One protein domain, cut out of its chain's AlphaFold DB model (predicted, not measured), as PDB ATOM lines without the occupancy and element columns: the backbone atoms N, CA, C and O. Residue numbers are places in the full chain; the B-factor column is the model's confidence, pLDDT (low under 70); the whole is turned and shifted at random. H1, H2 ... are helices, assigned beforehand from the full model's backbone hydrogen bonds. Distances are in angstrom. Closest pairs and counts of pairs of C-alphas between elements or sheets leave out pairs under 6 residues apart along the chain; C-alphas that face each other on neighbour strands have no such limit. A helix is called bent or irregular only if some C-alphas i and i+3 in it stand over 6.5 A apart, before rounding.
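Overview. This is residues 218 to 332 of the 332 residues of an uncharacterized protein of Chlamydomonas reinhardtii (UniProt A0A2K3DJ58). Six short helices form a compact, two-part body: H3 lies in the middle, H1 and H2 pack on one side of it as a three-helix bundle, and H4 and H5 pack on its other side. H6 packs on H5 at the end of the body away from H1 and H2, and residues 327 to 332 follow it as a tail. The printed part has 115 residues with six named helices, H1 to H6 in chain order, and no named strand; the class is all helix. The whole is compact, with a radius of gyration of the C-alphas of 14.2 A and spans of 43 by 31 by 25 A.

Along the chain. H3, residues 258 to 270, is 17.0 A long and begins at C-alpha 258, (-35.921, -11.689, -18.680). It is neither bent nor irregular, but only just: C-alphas 262 and 265 are 6.0 A apart. H1, residues 218 to 230, is 18.3 A long and begins at C-alpha 218, (-24.262, -12.115, -21.443). H2, residues 238 to 250, is 18.3 A long. H4, residues 278 to 289, is 16.6 A long, and H5, residues 296 to 308, is 18.2 A long. H6, residues 315 to 326, is 16.5 A long and ends at C-alpha 326, (-48.221, -6.204, -5.393).

Arrangement. H3 is the hub, touching four helices. H1, H2 and H3 are an up and down bundle, each running against the one before it. H1 and H3 touch, closest at the C-alphas of Ser 222 and Gly 264, 4.4 A, at a shallow tilt of 30 degrees, the same way. H2 and H3, a hairpin, touch at a shallow tilt of 11 degrees, closest at the C-alphas of Leu 248 and Gly 264, 6.9 A. H3 and H5 touch at a steep tilt of 44 degrees, closest at the C-alphas of Arg 262 and Val 301, 5.9 A. H4 touches H3 with residues 283 to 287 alone, closest at the C-alphas of Ala 287 and Val 258, 5.7 A. H5 and H6, a hairpin, touch closest at the C-alphas of Ala 296 and Arg 325, 4.5 A. H4 and H6 only just touch, with 3 pairs of C-alphas within 8 A, closest at those of Ala 289 and Val 317, 5.8 A. H3 and H6 are apart. Every O i to N i+4 pair is within hydrogen-bond range in H1, H2, H4, H5 and H6, and 8 of 9 are in H3.

Size, cuts and confidence. The C-alphas of Ala 239 and Pro 332, the two farthest apart, are 48.4 A apart. The printed part has no cut, and its five links between helices are short. The mean pLDDT of the printed part is 89.6; residues 327 to 332 are under 70.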
ATOM      1  N   ARG A 218     -23.506 -13.370 -21.543       90.44
ATOM      2  CA  ARG A 218     -24.262 -12.115 -21.443       90.44
ATOM      3  C   ARG A 218     -24.546 -11.713 -20.002       90.44
ATOM      4  O   ARG A 218     -24.423 -10.536 -19.666       90.44
ATOM      5  N   ALA A 219     -24.918 -12.670 -19.154       89.25
ATOM      6  CA  ALA A 219     -25.179 -12.413 -17.743       89.25
ATOM      7  C   ALA A 219     -23.906 -11.927 -17.034       89.25
ATOM      8  O   ALA A 219     -23.951 -10.916 -16.336       89.25
ATOM      9  N   HIS A 220     -22.755 -12.565 -17.281       90.00
ATOM     10  CA  HIS A 220     -21.472 -12.129 -16.718       90.00
ATOM     11  C   HIS A 220     -21.118 -10.691 -17.119       90.00
ATOM     12  O   HIS A 220     -20.775  -9.887 -16.250       90.00
ATOM     13  N   PHE A 221     -21.257 -10.332 -18.397       93.12
ATOM     14  CA  PHE A 221     -20.967  -8.968 -18.860       93.12
ATOM     15  C   PHE A 221     -21.993  -7.942 -18.375       93.12
ATOM     16  O   PHE A 221     -21.625  -6.833 -17.995       93.12
ATOM     17  N   SER A 222     -23.268  -8.329 -18.285       93.44
ATOM     18  CA  SER A 222     -24.309  -7.489 -17.682       93.44
ATOM     19  C   SER A 222     -23.976  -7.170 -16.224       93.44
ATOM     20  O   SER A 222     -24.078  -6.022 -15.792       93.44
ATOM     21  N   HIS A 223     -23.534  -8.173 -15.459       93.81
ATOM     22  CA  HIS A 223     -23.075  -7.981 -14.088       93.81
ATOM     23  C   HIS A 223     -21.824  -7.110 -14.020       93.81
ATOM     24  O   HIS A 223     -21.801  -6.181 -13.218       93.81
ATOM     25  N   PHE A 224     -20.832  -7.348 -14.878       95.69
ATOM     26  CA  PHE A 224     -19.615  -6.538 -14.946       95.69
ATOM     27  C   PHE A 224     -19.929  -5.046 -15.128       95.69
ATOM     28  O   PHE A 224     -19.589  -4.251 -14.251       95.69
ATOM     29  N   PHE A 225     -20.669  -4.671 -16.179       96.50
ATOM     30  CA  PHE A 225     -21.050  -3.272 -16.410       96.50
ATOM     31  C   PHE A 225     -21.839  -2.687 -15.241       96.50
ATOM     32  O   PHE A 225     -21.631  -1.538 -14.853       96.50
ATOM     33  N   ARG A 226     -22.708  -3.486 -14.614       94.81
ATOM     34  CA  ARG A 226     -23.449  -3.051 -13.429       94.81
ATOM     35  C   ARG A 226     -22.535  -2.774 -12.237       94.81
ATOM     36  O   ARG A 226     -22.774  -1.820 -11.497       94.81
ATOM     37  N   HIS A 227     -21.532  -3.620 -12.007       96.00
ATOM     38  CA  HIS A 227     -20.551  -3.420 -10.944       96.00
ATOM     39  C   HIS A 227     -19.725  -2.158 -11.212       96.00
ATOM     40  O   HIS A 227     -19.598  -1.333 -10.309       96.00
ATOM     41  N   CYS A 228     -19.285  -1.936 -12.454       96.31
ATOM     42  CA  CYS A 228     -18.631  -0.695 -12.874       96.31
ATOM     43  C   CYS A 228     -19.509   0.544 -12.624       96.31
ATOM     44  O   CYS A 228     -19.051   1.496 -11.991       96.31
ATOM     45  N   ALA A 229     -20.786   0.509 -13.018       94.56
ATOM     46  CA  ALA A 229     -21.730   1.606 -12.788       94.56
ATOM     47  C   ALA A 229     -21.901   1.922 -11.294       94.56
ATOM     48  O   ALA A 229     -21.862   3.082 -10.890       94.56
ATOM     49  N   LYS A 230     -22.007   0.894 -10.442       93.88
ATOM     50  CA  LYS A 230     -22.071   1.060  -8.978       93.88
ATOM     51  C   LYS A 230     -20.787   1.605  -8.361       93.88
ATOM     52  O   LYS A 230     -20.846   2.226  -7.306       93.88
ATOM     53  N   LEU A 231     -19.650   1.366  -9.005       95.12
ATOM     54  CA  LEU A 231     -18.356   1.945  -8.648       95.12
ATOM     55  C   LEU A 231     -18.169   3.363  -9.221       95.12
ATOM     56  O   LEU A 231     -17.108   3.963  -9.058       95.12
ATOM     57  N   GLY A 232     -19.196   3.923  -9.869       93.44
ATOM     58  CA  GLY A 232     -19.190   5.283 -10.400       93.44
ATOM     59  C   GLY A 232     -18.544   5.419 -11.779       93.44
ATOM     60  O   GLY A 232     -18.130   6.527 -12.132       93.44
ATOM     61  N   LEU A 233     -18.432   4.321 -12.538       95.19
ATOM     62  CA  LEU A 233     -18.034   4.330 -13.944       95.19
ATOM     63  C   LEU A 233     -19.258   4.136 -14.847       95.19
ATOM     64  O   LEU A 233     -19.796   3.035 -14.950       95.19
ATOM     65  N   THR A 234     -19.666   5.199 -15.531       93.75
ATOM     66  CA  THR A 234     -20.702   5.177 -16.573       93.75
ATOM     67  C   THR A 234     -20.078   5.461 -17.948       93.75
ATOM     68  O   THR A 234     -18.945   5.956 -18.011       93.75
ATOM     69  N   PRO A 235     -20.778   5.160 -19.058       95.56
ATOM     70  CA  PRO A 235     -20.349   5.606 -20.379       95.56
ATOM     71  C   PRO A 235     -20.239   7.135 -20.428       95.56
ATOM     72  O   PRO A 235     -21.138   7.822 -19.939       95.56
ATOM     73  N   ASP A 236     -19.170   7.657 -21.026       93.19
ATOM     74  CA  ASP A 236     -18.910   9.101 -21.146       93.19
ATOM     75  C   ASP A 236     -19.687   9.732 -22.313       93.19
ATOM     76  O   ASP A 236     -19.832  10.951 -22.397       93.19
ATOM     77  N   SER A 237     -20.195   8.907 -23.232       94.50
ATOM     78  CA  SER A 237     -20.935   9.354 -24.412       94.50
ATOM     79  C   SER A 237     -22.028   8.359 -24.821       94.50
ATOM     80  O   SER A 237     -21.946   7.175 -24.479       94.50
ATOM     81  N   PRO A 238     -23.022   8.794 -25.621       94.38
ATOM     82  CA  PRO A 238     -23.999   7.884 -26.219       94.38
ATOM     83  C   PRO A 238     -23.368   6.798 -27.098       94.38
ATOM     84  O   PRO A 238     -23.859   5.673 -27.122       94.38
ATOM     85  N   ALA A 239     -22.262   7.103 -27.786       94.81
ATOM     86  CA  ALA A 239     -21.546   6.135 -28.616       94.81
ATOM     87  C   ALA A 239     -20.908   5.020 -27.775       94.81
ATOM     88  O   ALA A 239     -20.981   3.850 -28.135       94.81
ATOM     89  N   GLU A 240     -20.335   5.362 -26.619       95.56
ATOM     90  CA  GLU A 240     -19.821   4.353 -25.691       95.56
ATOM     91  C   GLU A 240     -20.960   3.520 -25.084       95.56
ATOM     92  O   GLU A 240     -20.844   2.302 -24.976       95.56
ATOM     93  N   ALA A 241     -22.086   4.150 -24.745       95.62
ATOM     94  CA  ALA A 241     -23.257   3.433 -24.251       95.62
ATOM     95  C   ALA A 241     -23.809   2.442 -25.295       95.62
ATOM     96  O   ALA A 241     -24.209   1.332 -24.941       95.62
ATOM     97  N   GLN A 242     -23.781   2.815 -26.581       95.56
ATOM     98  CA  GLN A 242     -24.091   1.913 -27.688       95.56
ATOM     99  C   GLN A 242     -23.086   0.757 -27.764       95.56
ATOM    100  O   GLN A 242     -23.503  -0.393 -27.831       95.56
ATOM    101  N   ALA A 243     -21.784   1.026 -27.646       95.25
ATOM    102  CA  ALA A 243     -20.770  -0.028 -27.640       95.25
ATOM    103  C   ALA A 243     -20.976  -1.030 -26.488       95.25
ATOM    104  O   ALA A 243     -20.818  -2.233 -26.686       95.25
ATOM    105  N   TRP A 244     -21.380  -0.568 -25.297       95.62
ATOM    106  CA  TRP A 244     -21.745  -1.455 -24.182       95.62
ATOM    107  C   TRP A 244     -22.942  -2.347 -24.538       95.62
ATOM    108  O   TRP A 244     -22.918  -3.543 -24.248       95.62
ATOM    109  N   PHE A 245     -23.979  -1.793 -25.178       94.50
ATOM    110  CA  PHE A 245     -25.117  -2.573 -25.670       94.50
ATOM    111  C   PHE A 245     -24.689  -3.615 -26.707       94.50
ATOM    112  O   PHE A 245     -25.050  -4.783 -26.564       94.50
ATOM    113  N   ASP A 246     -23.883  -3.222 -27.693       92.94
ATOM    114  CA  ASP A 246     -23.404  -4.111 -28.755       92.94
ATOM    115  C   ASP A 246     -22.623  -5.290 -28.159       92.94
ATOM    116  O   ASP A 246     -22.834  -6.442 -28.541       92.94
ATOM    117  N   VAL A 247     -21.816  -5.042 -27.116       93.00
ATOM    118  CA  VAL A 247     -21.118  -6.116 -26.396       93.00
ATOM    119  C   VAL A 247     -22.073  -7.145 -25.810       93.00
ATOM    120  O   VAL A 247     -21.822  -8.345 -25.915       93.00
ATOM    121  N   LEU A 248     -23.141  -6.680 -25.168       92.31
ATOM    122  CA  LEU A 248     -24.138  -7.552 -24.553       92.31
ATOM    123  C   LEU A 248     -24.976  -8.286 -25.602       92.31
ATOM    124  O   LEU A 248     -25.382  -9.429 -25.376       92.31
ATOM    125  N   ASN A 249     -25.235  -7.636 -26.736       90.38
ATOM    126  CA  ASN A 249     -26.002  -8.204 -27.834       90.38
ATOM    127  C   ASN A 249     -25.232  -9.330 -28.536       90.38
ATOM    128  O   ASN A 249     -25.801 -10.390 -28.786       90.38
ATOM    129  N   ASP A 250     -23.926  -9.141 -28.733       88.75
ATOM    130  CA  ASP A 250     -23.022 -10.135 -29.322       88.75
ATOM    131  C   ASP A 250     -22.657 -11.284 -28.367       88.75
ATOM    132  O   ASP A 250     -22.088 -12.298 -28.783       88.75
ATOM    133  N   ALA A 251     -22.928 -11.132 -27.069       87.38
ATOM    134  CA  ALA A 251     -22.640 -12.145 -26.066       87.38
ATOM    135  C   ALA A 251     -23.778 -13.172 -25.983       87.38
ATOM    136  O   ALA A 251     -24.898 -12.826 -25.620       87.38
ATOM    137  N   GLY A 252     -23.488 -14.454 -26.226       81.88
ATOM    138  CA  GLY A 252     -24.455 -15.543 -26.041       81.88
ATOM    139  C   GLY A 252     -25.533 -15.674 -27.140       81.88
ATOM    140  O   GLY A 252     -25.364 -15.181 -28.253       81.88
ATOM    141  N   PRO A 253     -26.639 -16.399 -26.872       81.25
ATOM    142  CA  PRO A 253     -27.683 -16.696 -27.861       81.25
ATOM    143  C   PRO A 253     -28.457 -15.456 -28.304       81.25
ATOM    144  O   PRO A 253     -28.769 -14.625 -27.464       81.25
ATOM    145  N   ALA A 254     -28.885 -15.379 -29.566       81.31
ATOM    146  CA  ALA A 254     -29.594 -14.210 -30.109       81.31
ATOM    147  C   ALA A 254     -30.812 -13.748 -29.277       81.31
ATOM    148  O   ALA A 254     -31.070 -12.552 -29.155       81.31
ATOM    149  N   GLU A 255     -31.562 -14.678 -28.680       85.44
ATOM    150  CA  GLU A 255     -32.688 -14.333 -27.812       85.44
ATOM    151  C   GLU A 255     -32.234 -14.024 -26.385       85.44
ATOM    152  O   GLU A 255     -31.513 -14.802 -25.757       85.44
ATOM    153  N   TRP A 256     -32.716 -12.897 -25.858       90.06
ATOM    154  CA  TRP A 256     -32.486 -12.503 -24.475       90.06
ATOM    155  C   TRP A 256     -33.597 -13.017 -23.565       90.06
ATOM    156  O   TRP A 256     -34.786 -12.892 -23.871       90.06
ATOM    157  N   ASN A 257     -33.217 -13.536 -22.402       89.50
ATOM    158  CA  ASN A 257     -34.173 -13.869 -21.351       89.50
ATOM    159  C   ASN A 257     -34.478 -12.653 -20.444       89.50
ATOM    160  O   ASN A 257     -33.853 -11.595 -20.536       89.50
ATOM    161  N   VAL A 258     -35.474 -12.789 -19.561       91.12
ATOM    162  CA  VAL A 258     -35.921 -11.689 -18.680       91.12
ATOM    163  C   VAL A 258     -34.829 -11.239 -17.704       91.12
ATOM    164  O   VAL A 258     -34.723 -10.044 -17.437       91.12
ATOM    165  N   ASP A 259     -34.018 -12.164 -17.189       89.44
ATOM    166  CA  ASP A 259     -32.934 -11.848 -16.253       89.44
ATOM    167  C   ASP A 259     -31.805 -11.073 -16.956       89.44
ATOM    168  O   ASP A 259     -31.334 -10.055 -16.455       89.44
ATOM    169  N   GLU A 260     -31.462 -11.466 -18.182       91.06
ATOM    170  CA  GLU A 260     -30.501 -10.749 -19.027       91.06
ATOM    171  C   GLU A 260     -30.979  -9.340 -19.383       91.06
ATOM    172  O   GLU A 260     -30.199  -8.393 -19.328       91.06
ATOM    173  N   ILE A 261     -32.265  -9.163 -19.697       93.00
ATOM    174  CA  ILE A 261     -32.838  -7.829 -19.936       93.00
ATOM    175  C   ILE A 261     -32.787  -6.990 -18.663       93.00
ATOM    176  O   ILE A 261     -32.385  -5.826 -18.693       93.00
ATOM    177  N   ARG A 262     -33.154  -7.587 -17.528       92.12
ATOM    178  CA  ARG A 262     -33.137  -6.916 -16.233       92.12
ATOM    179  C   ARG A 262     -31.737  -6.430 -15.863       92.12
ATOM    180  O   ARG A 262     -31.609  -5.331 -15.331       92.12
ATOM    181  N   TRP A 263     -30.702  -7.233 -16.087       91.50
ATOM    182  CA  TRP A 263     -29.343  -6.846 -15.722       91.50
ATOM    183  C   TRP A 263     -28.653  -6.013 -16.796       91.50
ATOM    184  O   TRP A 263     -28.075  -4.983 -16.460       91.50
ATOM    185  N   GLY A 264     -28.728  -6.411 -18.062       93.19
ATOM    186  CA  GLY A 264     -28.063  -5.726 -19.168       93.19
ATOM    187  C   GLY A 264     -28.712  -4.380 -19.475       93.19
ATOM    188  O   GLY A 264     -28.118  -3.328 -19.237       93.19
ATOM    189  N   LEU A 265     -29.970  -4.399 -19.928       94.75
ATOM    190  CA  LEU A 265     -30.693  -3.169 -20.278       94.75
ATOM    191  C   LEU A 265     -30.990  -2.315 -19.043       94.75
ATOM    192  O   LEU A 265     -30.884  -1.092 -19.104       94.75
ATOM    193  N   GLY A 266     -31.274  -2.952 -17.901       93.19
ATOM    194  CA  GLY A 266     -31.421  -2.257 -16.620       93.19
ATOM    195  C   GLY A 266     -30.160  -1.494 -16.184       93.19
ATOM    196  O   GLY A 266     -30.265  -0.465 -15.523       93.19
ATOM    197  N   THR A 267     -28.965  -1.944 -16.577       93.19
ATOM    198  CA  THR A 267     -27.734  -1.177 -16.330       93.19
ATOM    199  C   THR A 267     -27.637   0.019 -17.271       93.19
ATOM    200  O   THR A 267     -27.415   1.133 -16.804       93.19
ATOM    201  N   LEU A 268     -27.879  -0.178 -18.570       93.44
ATOM    202  CA  LEU A 268     -27.812   0.897 -19.567       93.44
ATOM    203  C   LEU A 268     -28.780   2.049 -19.265       93.44
ATOM    204  O   LEU A 268     -28.395   3.211 -19.384       93.44
ATOM    205  N   VAL A 269     -30.007   1.745 -18.826       92.44
ATOM    206  CA  VAL A 269     -30.968   2.789 -18.433       92.44
ATOM    207  C   VAL A 269     -30.493   3.561 -17.201       92.44
ATOM    208  O   VAL A 269     -30.594   4.784 -17.177       92.44
ATOM    209  N   SER A 270     -29.881   2.884 -16.220       89.62
ATOM    210  CA  SER A 270     -29.369   3.530 -15.004       89.62
ATOM    211  C   SER A 270     -28.197   4.483 -15.264       89.62
ATOM    212  O   SER A 270     -27.958   5.395 -14.476       89.62
ATOM    213  N   CYS A 271     -27.481   4.303 -16.378       88.38
ATOM    214  CA  CYS A 271     -26.403   5.195 -16.792       88.38
ATOM    215  C   CYS A 271     -26.899   6.492 -17.452       88.38
ATOM    216  O   CYS A 271     -26.110   7.420 -17.597       88.38
ATOM    217  N   ASN A 272     -28.173   6.566 -17.860       87.44
ATOM    218  CA  ASN A 272     -28.820   7.736 -18.472       87.44
ATOM    219  C   ASN A 272     -28.117   8.334 -19.719       87.44
ATOM    220  O   ASN A 272     -28.383   9.471 -20.101       87.44
ATOM    221  N   THR A 273     -27.220   7.583 -20.365       90.38
ATOM    222  CA  THR A 273     -26.496   7.990 -21.587       90.38
ATOM    223  C   THR A 273     -26.889   7.177 -22.819       90.38
ATOM    224  O   THR A 273     -26.650   7.609 -23.947       90.38
ATOM    225  N   TYR A 274     -27.520   6.015 -22.628       92.00
ATOM    226  CA  TYR A 274     -27.958   5.142 -23.711       92.00
ATOM    227  C   TYR A 274     -29.298   5.593 -24.301       92.00
ATOM    228  O   TYR A 274     -30.298   5.702 -23.590       92.00
ATOM    229  N   SER A 275     -29.330   5.790 -25.621       90.94
ATOM    230  CA  SER A 275     -30.566   5.990 -26.381       90.94
ATOM    231  C   SER A 275     -30.970   4.669 -27.044       90.94
ATOM    232  O   SER A 275     -30.261   4.202 -27.930       90.94
ATOM    233  N   PRO A 276     -32.085   4.042 -26.639       92.62
ATOM    234  CA  PRO A 276     -32.446   2.700 -27.091       92.62
ATOM    235  C   PRO A 276     -32.884   2.658 -28.559       92.62
ATOM    236  O   PRO A 276     -33.758   3.425 -28.981       92.62
ATOM    237  N   SER A 277     -32.363   1.680 -29.305       92.81
ATOM    238  CA  SER A 277     -32.850   1.359 -30.650       92.81
ATOM    239  C   SER A 277     -34.293   0.817 -30.630       92.81
ATOM    240  O   SER A 277     -34.780   0.349 -29.589       92.81
ATOM    241  N   PRO A 278     -35.006   0.830 -31.773       93.94
ATOM    242  CA  PRO A 278     -36.295   0.156 -31.898       93.94
ATOM    243  C   PRO A 278     -36.237  -1.331 -31.519       93.94
ATOM    244  O   PRO A 278     -37.171  -1.818 -30.876       93.94
ATOM    245  N   GLU A 279     -35.145  -2.042 -31.839       92.19
ATOM    246  CA  GLU A 279     -34.990  -3.447 -31.441       92.19
ATOM    247  C   GLU A 279     -34.906  -3.589 -29.918       92.19
ATOM    248  O   GLU A 279     -35.635  -4.397 -29.340       92.19
ATOM    249  N   ALA A 280     -34.099  -2.759 -29.245       93.50
ATOM    250  CA  ALA A 280     -33.974  -2.786 -27.788       93.50
ATOM    251  C   ALA A 280     -35.325  -2.523 -27.095       93.50
ATOM    252  O   ALA A 280     -35.689  -3.214 -26.138       93.50
ATOM    253  N   LYS A 281     -36.126  -1.584 -27.618       95.69
ATOM    254  CA  LYS A 281     -37.496  -1.345 -27.128       95.69
ATOM    255  C   LYS A 281     -38.397  -2.565 -27.337       95.69
ATOM    256  O   LYS A 281     -39.151  -2.936 -26.434       95.69
ATOM    257  N   GLN A 282     -38.302  -3.223 -28.492       94.38
ATOM    258  CA  GLN A 282     -39.077  -4.427 -28.789       94.38
ATOM    259  C   GLN A 282     -38.696  -5.602 -27.874       94.38
ATOM    260  O   GLN A 282     -39.575  -6.353 -27.442       94.38
ATOM    261  N   MET A 283     -37.415  -5.749 -27.523       94.56
ATOM    262  CA  MET A 283     -36.951  -6.758 -26.563       94.56
ATOM    263  C   MET A 283     -37.620  -6.576 -25.199       94.56
ATOM    264  O   MET A 283     -38.150  -7.538 -24.640       94.56
ATOM    265  N   VAL A 284     -37.687  -5.337 -24.698       95.38
ATOM    266  CA  VAL A 284     -38.377  -5.012 -23.438       95.38
ATOM    267  C   VAL A 284     -39.873  -5.322 -23.529       95.38
ATOM    268  O   VAL A 284     -40.417  -5.940 -22.614       95.38
ATOM    269  N   GLN A 285     -40.545  -4.976 -24.634       95.00
ATOM    270  CA  GLN A 285     -41.964  -5.312 -24.836       95.00
ATOM    271  C   GLN A 285     -42.212  -6.826 -24.807       95.00
ATOM    272  O   GLN A 285     -43.120  -7.295 -24.113       95.00
ATOM    273  N   ARG A 286     -41.391  -7.605 -25.523       94.31
ATOM    274  CA  ARG A 286     -41.491  -9.073 -25.551       94.31
ATOM    275  C   ARG A 286     -41.258  -9.670 -24.166       94.31
ATOM    276  O   ARG A 286     -42.037 -10.513 -23.725       94.31
ATOM    277  N   ALA A 287     -40.242  -9.198 -23.449       94.69
ATOM    278  CA  ALA A 287     -39.947  -9.649 -22.094       94.69
ATOM    279  C   ALA A 287     -41.080  -9.329 -21.119       94.69
ATOM    280  O   ALA A 287     -41.526 -10.222 -20.394       94.69
ATOM    281  N   ALA A 288     -41.606  -8.103 -21.171       94.06
ATOM    282  CA  ALA A 288     -42.742  -7.653 -20.377       94.06
ATOM    283  C   ALA A 288     -44.002  -8.489 -20.619       94.06
ATOM    284  O   ALA A 288     -44.733  -8.744 -19.662       94.06
ATOM    285  N   ALA A 289     -44.236  -8.952 -21.852       92.81
ATOM    286  CA  ALA A 289     -45.357  -9.822 -22.220       92.81
ATOM    287  C   ALA A 289     -45.112 -11.317 -21.920       92.81
ATOM    288  O   ALA A 289     -46.065 -12.082 -21.731       92.81
ATOM    289  N   SER A 290     -43.854 -11.744 -21.800       92.81
ATOM    290  CA  SER A 290     -43.476 -13.149 -21.610       92.81
ATOM    291  C   SER A 290     -43.985 -13.751 -20.291       92.81
ATOM    292  O   SER A 290     -44.267 -13.043 -19.323       92.81
ATOM    293  N   LYS A 291     -44.048 -15.088 -20.220       88.19
ATOM    294  CA  LYS A 291     -44.244 -15.838 -18.962       88.19
ATOM    295  C   LYS A 291     -42.956 -15.940 -18.120       88.19
ATOM    296  O   LYS A 291     -42.946 -16.605 -17.086       88.19
ATOM    297  N   GLY A 292     -41.859 -15.331 -18.579       87.06
ATOM    298  CA  GLY A 292     -40.565 -15.331 -17.897       87.06
ATOM    299  C   GLY A 292     -40.491 -14.360 -16.718       87.06
ATOM    300  O   GLY A 292     -39.609 -14.511 -15.880       87.06
ATOM    301  N   VAL A 293     -41.416 -13.399 -16.619       90.75
ATOM    302  CA  VAL A 293     -41.488 -12.454 -15.496       90.75
ATOM    303  C   VAL A 293     -42.023 -13.170 -14.260       90.75
ATOM    304  O   VAL A 293     -43.192 -13.556 -14.226       90.75
ATOM    305  N   ARG A 294     -41.166 -13.360 -13.253       86.56
ATOM    306  CA  ARG A 294     -41.494 -14.175 -12.068       86.56
ATOM    307  C   ARG A 294     -41.340 -13.436 -10.746       86.56
ATOM    308  O   ARG A 294     -41.862 -13.913  -9.744       86.56
ATOM    309  N   SER A 295     -40.652 -12.296 -10.722       88.69
ATOM    310  CA  SER A 295     -40.384 -11.563  -9.484       88.69
ATOM    311  C   SER A 295     -40.778 -10.087  -9.556       88.69
ATOM    312  O   SER A 295     -40.806  -9.471 -10.623       88.69
ATOM    313  N   ALA A 296     -41.025  -9.487  -8.389       88.75
ATOM    314  CA  ALA A 296     -41.259  -8.048  -8.265       88.75
ATOM    315  C   ALA A 296     -40.064  -7.211  -8.761       88.75
ATOM    316  O   ALA A 296     -40.241  -6.087  -9.227       88.75
ATOM    317  N   ALA A 297     -38.850  -7.760  -8.691       89.50
ATOM    318  CA  ALA A 297     -37.653  -7.082  -9.158       89.50
ATOM    319  C   ALA A 297     -37.547  -7.063 -10.693       89.50
ATOM    320  O   ALA A 297     -37.140  -6.040 -11.241       89.50
ATOM    321  N   ASP A 298     -37.983  -8.125 -11.380       90.75
ATOM    322  CA  ASP A 298     -38.104  -8.130 -12.849       90.75
ATOM    323  C   ASP A 298     -39.134  -7.093 -13.294       90.75
ATOM    324  O   ASP A 298     -38.872  -6.282 -14.179       90.75
ATOM    325  N   VAL A 299     -40.291  -7.070 -12.619       92.12
ATOM    326  CA  VAL A 299     -41.345  -6.089 -12.889       92.12
ATOM    327  C   VAL A 299     -40.830  -4.663 -12.733       92.12
ATOM    328  O   VAL A 299     -41.086  -3.835 -13.603       92.12
ATOM    329  N   ARG A 300     -40.129  -4.365 -11.632       92.56
ATOM    330  CA  ARG A 300     -39.625  -3.016 -11.357       92.56
ATOM    331  C   ARG A 300     -38.762  -2.510 -12.510       92.56
ATOM    332  O   ARG A 300     -39.036  -1.431 -13.015       92.56
ATOM    333  N   VAL A 301     -37.790  -3.311 -12.945       93.38
ATOM    334  CA  VAL A 301     -36.867  -2.909 -14.014       93.38
ATOM    335  C   VAL A 301     -37.578  -2.802 -15.363       93.38
ATOM    336  O   VAL A 301     -37.334  -1.860 -16.104       93.38
ATOM    337  N   LEU A 302     -38.504  -3.709 -15.688       95.19
ATOM    338  CA  LEU A 302     -39.258  -3.629 -16.947       95.19
ATOM    339  C   LEU A 302     -40.166  -2.392 -17.019       95.19
ATOM    340  O   LEU A 302     -40.321  -1.811 -18.092       95.19
ATOM    341  N   LEU A 303     -40.766  -1.987 -15.894       93.56
ATOM    342  CA  LEU A 303     -41.556  -0.757 -15.820       93.56
ATOM    343  C   LEU A 303     -40.670   0.490 -15.913       93.56
ATOM    344  O   LEU A 303     -41.017   1.404 -16.650       93.56
ATOM    345  N   GLU A 304     -39.526   0.496 -15.230       93.81
ATOM    346  CA  GLU A 304     -38.530   1.574 -15.301       93.81
ATOM    347  C   GLU A 304     -38.010   1.768 -16.732       93.81
ATOM    348  O   GLU A 304     -38.022   2.879 -17.249       93.81
ATOM    349  N   LEU A 305     -37.655   0.676 -17.417       95.12
ATOM    350  CA  LEU A 305     -37.273   0.699 -18.831       95.12
ATOM    351  C   LEU A 305     -38.404   1.235 -19.713       95.12
ATOM    352  O   LEU A 305     -38.163   2.018 -20.628       95.12
ATOM    353  N   SER A 306     -39.644   0.817 -19.451       94.81
ATOM    354  CA  SER A 306     -40.799   1.260 -20.228       94.81
ATOM    355  C   SER A 306     -41.053   2.757 -20.091       94.81
ATOM    356  O   SER A 306     -41.319   3.418 -21.095       94.81
ATOM    357  N   GLU A 307     -40.925   3.290 -18.881       94.12
ATOM    358  CA  GLU A 307     -41.076   4.713 -18.594       94.12
ATOM    359  C   GLU A 307     -39.928   5.531 -19.193       94.12
ATOM    360  O   GLU A 307     -40.176   6.431 -19.995       94.12
ATOM    361  N   ALA A 308     -38.679   5.163 -18.896       94.06
ATOM    362  CA  ALA A 308     -37.495   5.893 -19.347       94.06
ATOM    363  C   ALA A 308     -37.366   5.945 -20.877       94.06
ATOM    364  O   ALA A 308     -36.851   6.913 -21.433       94.06
ATOM    365  N   TRP A 309     -37.824   4.905 -21.580       94.44
ATOM    366  CA  TRP A 309     -37.653   4.773 -23.031       94.44
ATOM    367  C   TRP A 309     -38.930   5.033 -23.839       94.44
ATOM    368  O   TRP A 309     -38.929   4.859 -25.068       94.44
ATOM    369  N   GLY A 310     -40.014   5.447 -23.175       94.38
ATOM    370  CA  GLY A 310     -41.298   5.744 -23.813       94.38
ATOM    371  C   GLY A 310     -41.931   4.524 -24.488       94.38
ATOM    372  O   GLY A 310     -42.500   4.630 -25.572       94.38
ATOM    373  N   ILE A 311     -41.786   3.340 -23.892       95.62
ATOM    374  CA  ILE A 311     -42.349   2.098 -24.423       95.62
ATOM    375  C   ILE A 311     -43.792   1.980 -23.950       95.62
ATOM    376  O   ILE A 311     -44.051   1.730 -22.772       95.62
ATOM    377  N   ALA A 312     -44.738   2.078 -24.879       93.88
ATOM    378  CA  ALA A 312     -46.138   1.793 -24.597       93.88
ATOM    379  C   ALA A 312     -46.340   0.278 -24.409       93.88
ATOM    380  O   ALA A 312     -46.265  -0.498 -25.366       93.88
ATOM    381  N   LEU A 313     -46.574  -0.151 -23.166       93.69
ATOM    382  CA  LEU A 313     -46.974  -1.524 -22.851       93.69
ATOM    383  C   LEU A 313     -48.502  -1.669 -22.962       93.69
ATOM    384  O   LEU A 313     -49.213  -0.788 -22.470       93.69
ATOM    385  N   PRO A 314     -49.025  -2.780 -23.519       93.81
ATOM    386  CA  PRO A 314     -50.460  -3.057 -23.515       93.81
ATOM    387  C   PRO A 314     -51.051  -3.023 -22.101       93.81
ATOM    388  O   PRO A 314     -50.392  -3.430 -21.134       93.81
ATOM    389  N   VAL A 315     -52.301  -2.568 -21.974       91.94
ATOM    390  CA  VAL A 315     -52.977  -2.368 -20.680       91.94
ATOM    391  C   VAL A 315     -52.999  -3.660 -19.863       91.94
ATOM    392  O   VAL A 315     -52.714  -3.650 -18.665       91.94
ATOM    393  N   GLU A 316     -53.245  -4.792 -20.516       93.69
ATOM    394  CA  GLU A 316     -53.322  -6.118 -19.902       93.69
ATOM    395  C   GLU A 316     -51.954  -6.566 -19.372       93.69
ATOM    396  O   GLU A 316     -51.853  -7.125 -18.273       93.69
ATOM    397  N   VAL A 317     -50.885  -6.280 -20.126       93.44
ATOM    398  CA  VAL A 317     -49.500  -6.563 -19.725       93.44
ATOM    399  C   VAL A 317     -49.131  -5.707 -18.519       93.44
ATOM    400  O   VAL A 317     -48.664  -6.242 -17.511       93.44
ATOM    401  N   ARG A 318     -49.411  -4.400 -18.564       91.38
ATOM    402  CA  ARG A 318     -49.146  -3.479 -17.451       91.38
ATOM    403  C   ARG A 318     -49.908  -3.890 -16.190       91.38
ATOM    404  O   ARG A 318     -49.311  -3.975 -15.119       91.38
ATOM    405  N   ALA A 319     -51.192  -4.229 -16.312       90.19
ATOM    406  CA  ALA A 319     -52.014  -4.697 -15.196       90.19
ATOM    407  C   ALA A 319     -51.489  -6.010 -14.592       90.19
ATOM    408  O   ALA A 319     -51.490  -6.189 -13.373       90.19
ATOM    409  N   ARG A 320     -51.008  -6.946 -15.422       93.00
ATOM    410  CA  ARG A 320     -50.359  -8.180 -14.951       93.00
ATOM    411  C   ARG A 320     -49.074  -7.886 -14.177       93.00
ATOM    412  O   ARG A 320     -48.900  -8.425 -13.090       93.00
ATOM    413  N   LEU A 321     -48.202  -7.031 -14.711       91.69
ATOM    414  CA  LEU A 321     -46.953  -6.647 -14.051       91.69
ATOM    415  C   LEU A 321     -47.226  -5.997 -12.686       91.69
ATOM    416  O   LEU A 321     -46.658  -6.419 -11.681       91.69
ATOM    417  N   VAL A 322     -48.164  -5.046 -12.614       88.12
ATOM    418  CA  VAL A 322     -48.556  -4.395 -11.350       88.12
ATOM    419  C   VAL A 322     -49.083  -5.405 -10.326       88.12
ATOM    420  O   VAL A 322     -48.705  -5.327  -9.156       88.12
ATOM    421  N   ARG A 323     -49.880  -6.398 -10.748       87.12
ATOM    422  CA  ARG A 323     -50.332  -7.485  -9.861       87.12
ATOM    423  C   ARG A 323     -49.164  -8.300  -9.303       87.12
ATOM    424  O   ARG A 323     -49.113  -8.510  -8.097       87.12
ATOM    425  N   ILE A 324     -48.207  -8.692 -10.149       86.31
ATOM    426  CA  ILE A 324     -47.001  -9.422  -9.717       86.31
ATOM    427  C   ILE A 324     -46.204  -8.588  -8.698       86.31
ATOM    428  O   ILE A 324     -45.787  -9.113  -7.666       86.31
ATOM    429  N   ARG A 325     -46.054  -7.276  -8.938       83.25
ATOM    430  CA  ARG A 325     -45.391  -6.346  -8.005       83.25
ATOM    431  C   ARG A 325     -46.083  -6.300  -6.641       83.25
ATOM    432  O   ARG A 325     -45.399  -6.310  -5.625       83.25
ATOM    433  N   GLY A 326     -47.418  -6.254  -6.622       74.50
ATOM    434  CA  GLY A 326     -48.221  -6.204  -5.393       74.50
ATOM    435  C   GLY A 326     -48.277  -7.528  -4.625       74.50
ATOM    436  O   GLY A 326     -48.360  -7.523  -3.403       74.50
ATOM    437  N   SER A 327     -48.170  -8.667  -5.314       64.50
ATOM    438  CA  SER A 327     -48.194  -9.998  -4.685       64.50
ATOM    439  C   SER A 327     -46.912 -10.390  -3.933       64.50
ATOM    440  O   SER A 327     -46.883 -11.442  -3.301       64.50
ATOM    441  N   GLY A 328     -45.856  -9.570  -4.008       53.69
ATOM    442  CA  GLY A 328     -44.561  -9.804  -3.357       53.69
ATOM    443  C   GLY A 328     -44.344  -9.065  -2.031       53.69
ATOM    444  O   GLY A 328     -43.215  -9.052  -1.546       53.69
ATOM    445  N   GLY A 329     -45.370  -8.414  -1.467       43.94
ATOM    446  CA  GLY A 329     -45.302  -7.862  -0.107       43.94
ATOM    447  C   GLY A 329     -45.188  -8.972   0.951       43.94
ATOM    448  O   GLY A 329     -45.525 -10.121   0.645       43.94
ATOM    449  N   PRO A 330     -44.727  -8.669   2.182       34.44
ATOM    450  CA  PRO A 330     -44.753  -9.654   3.255       34.44
ATOM    451  C   PRO A 330     -46.188 -10.166   3.399       34.44
ATOM    452  O   PRO A 330     -47.123  -9.368   3.500       34.44
ATOM    453  N   LYS A 331     -46.376 -11.489   3.360       36.31
ATOM    454  CA  LYS A 331     -47.624 -12.069   3.860       36.31
ATOM    455  C   LYS A 331     -47.697 -11.749   5.362       36.31
ATOM    456  O   LYS A 331     -46.638 -11.781   5.991       36.31
ATOM    457  N   PRO A 332     -48.882 -11.387   5.885       41.72
ATOM    458  CA  PRO A 332     -49.058 -11.135   7.311       41.72
ATOM    459  C   PRO A 332     -48.606 -12.322   8.162       41.72
ATOM    460  O   PRO A 332     -48.704 -13.473   7.667       41.72
TER     461      PRO A 332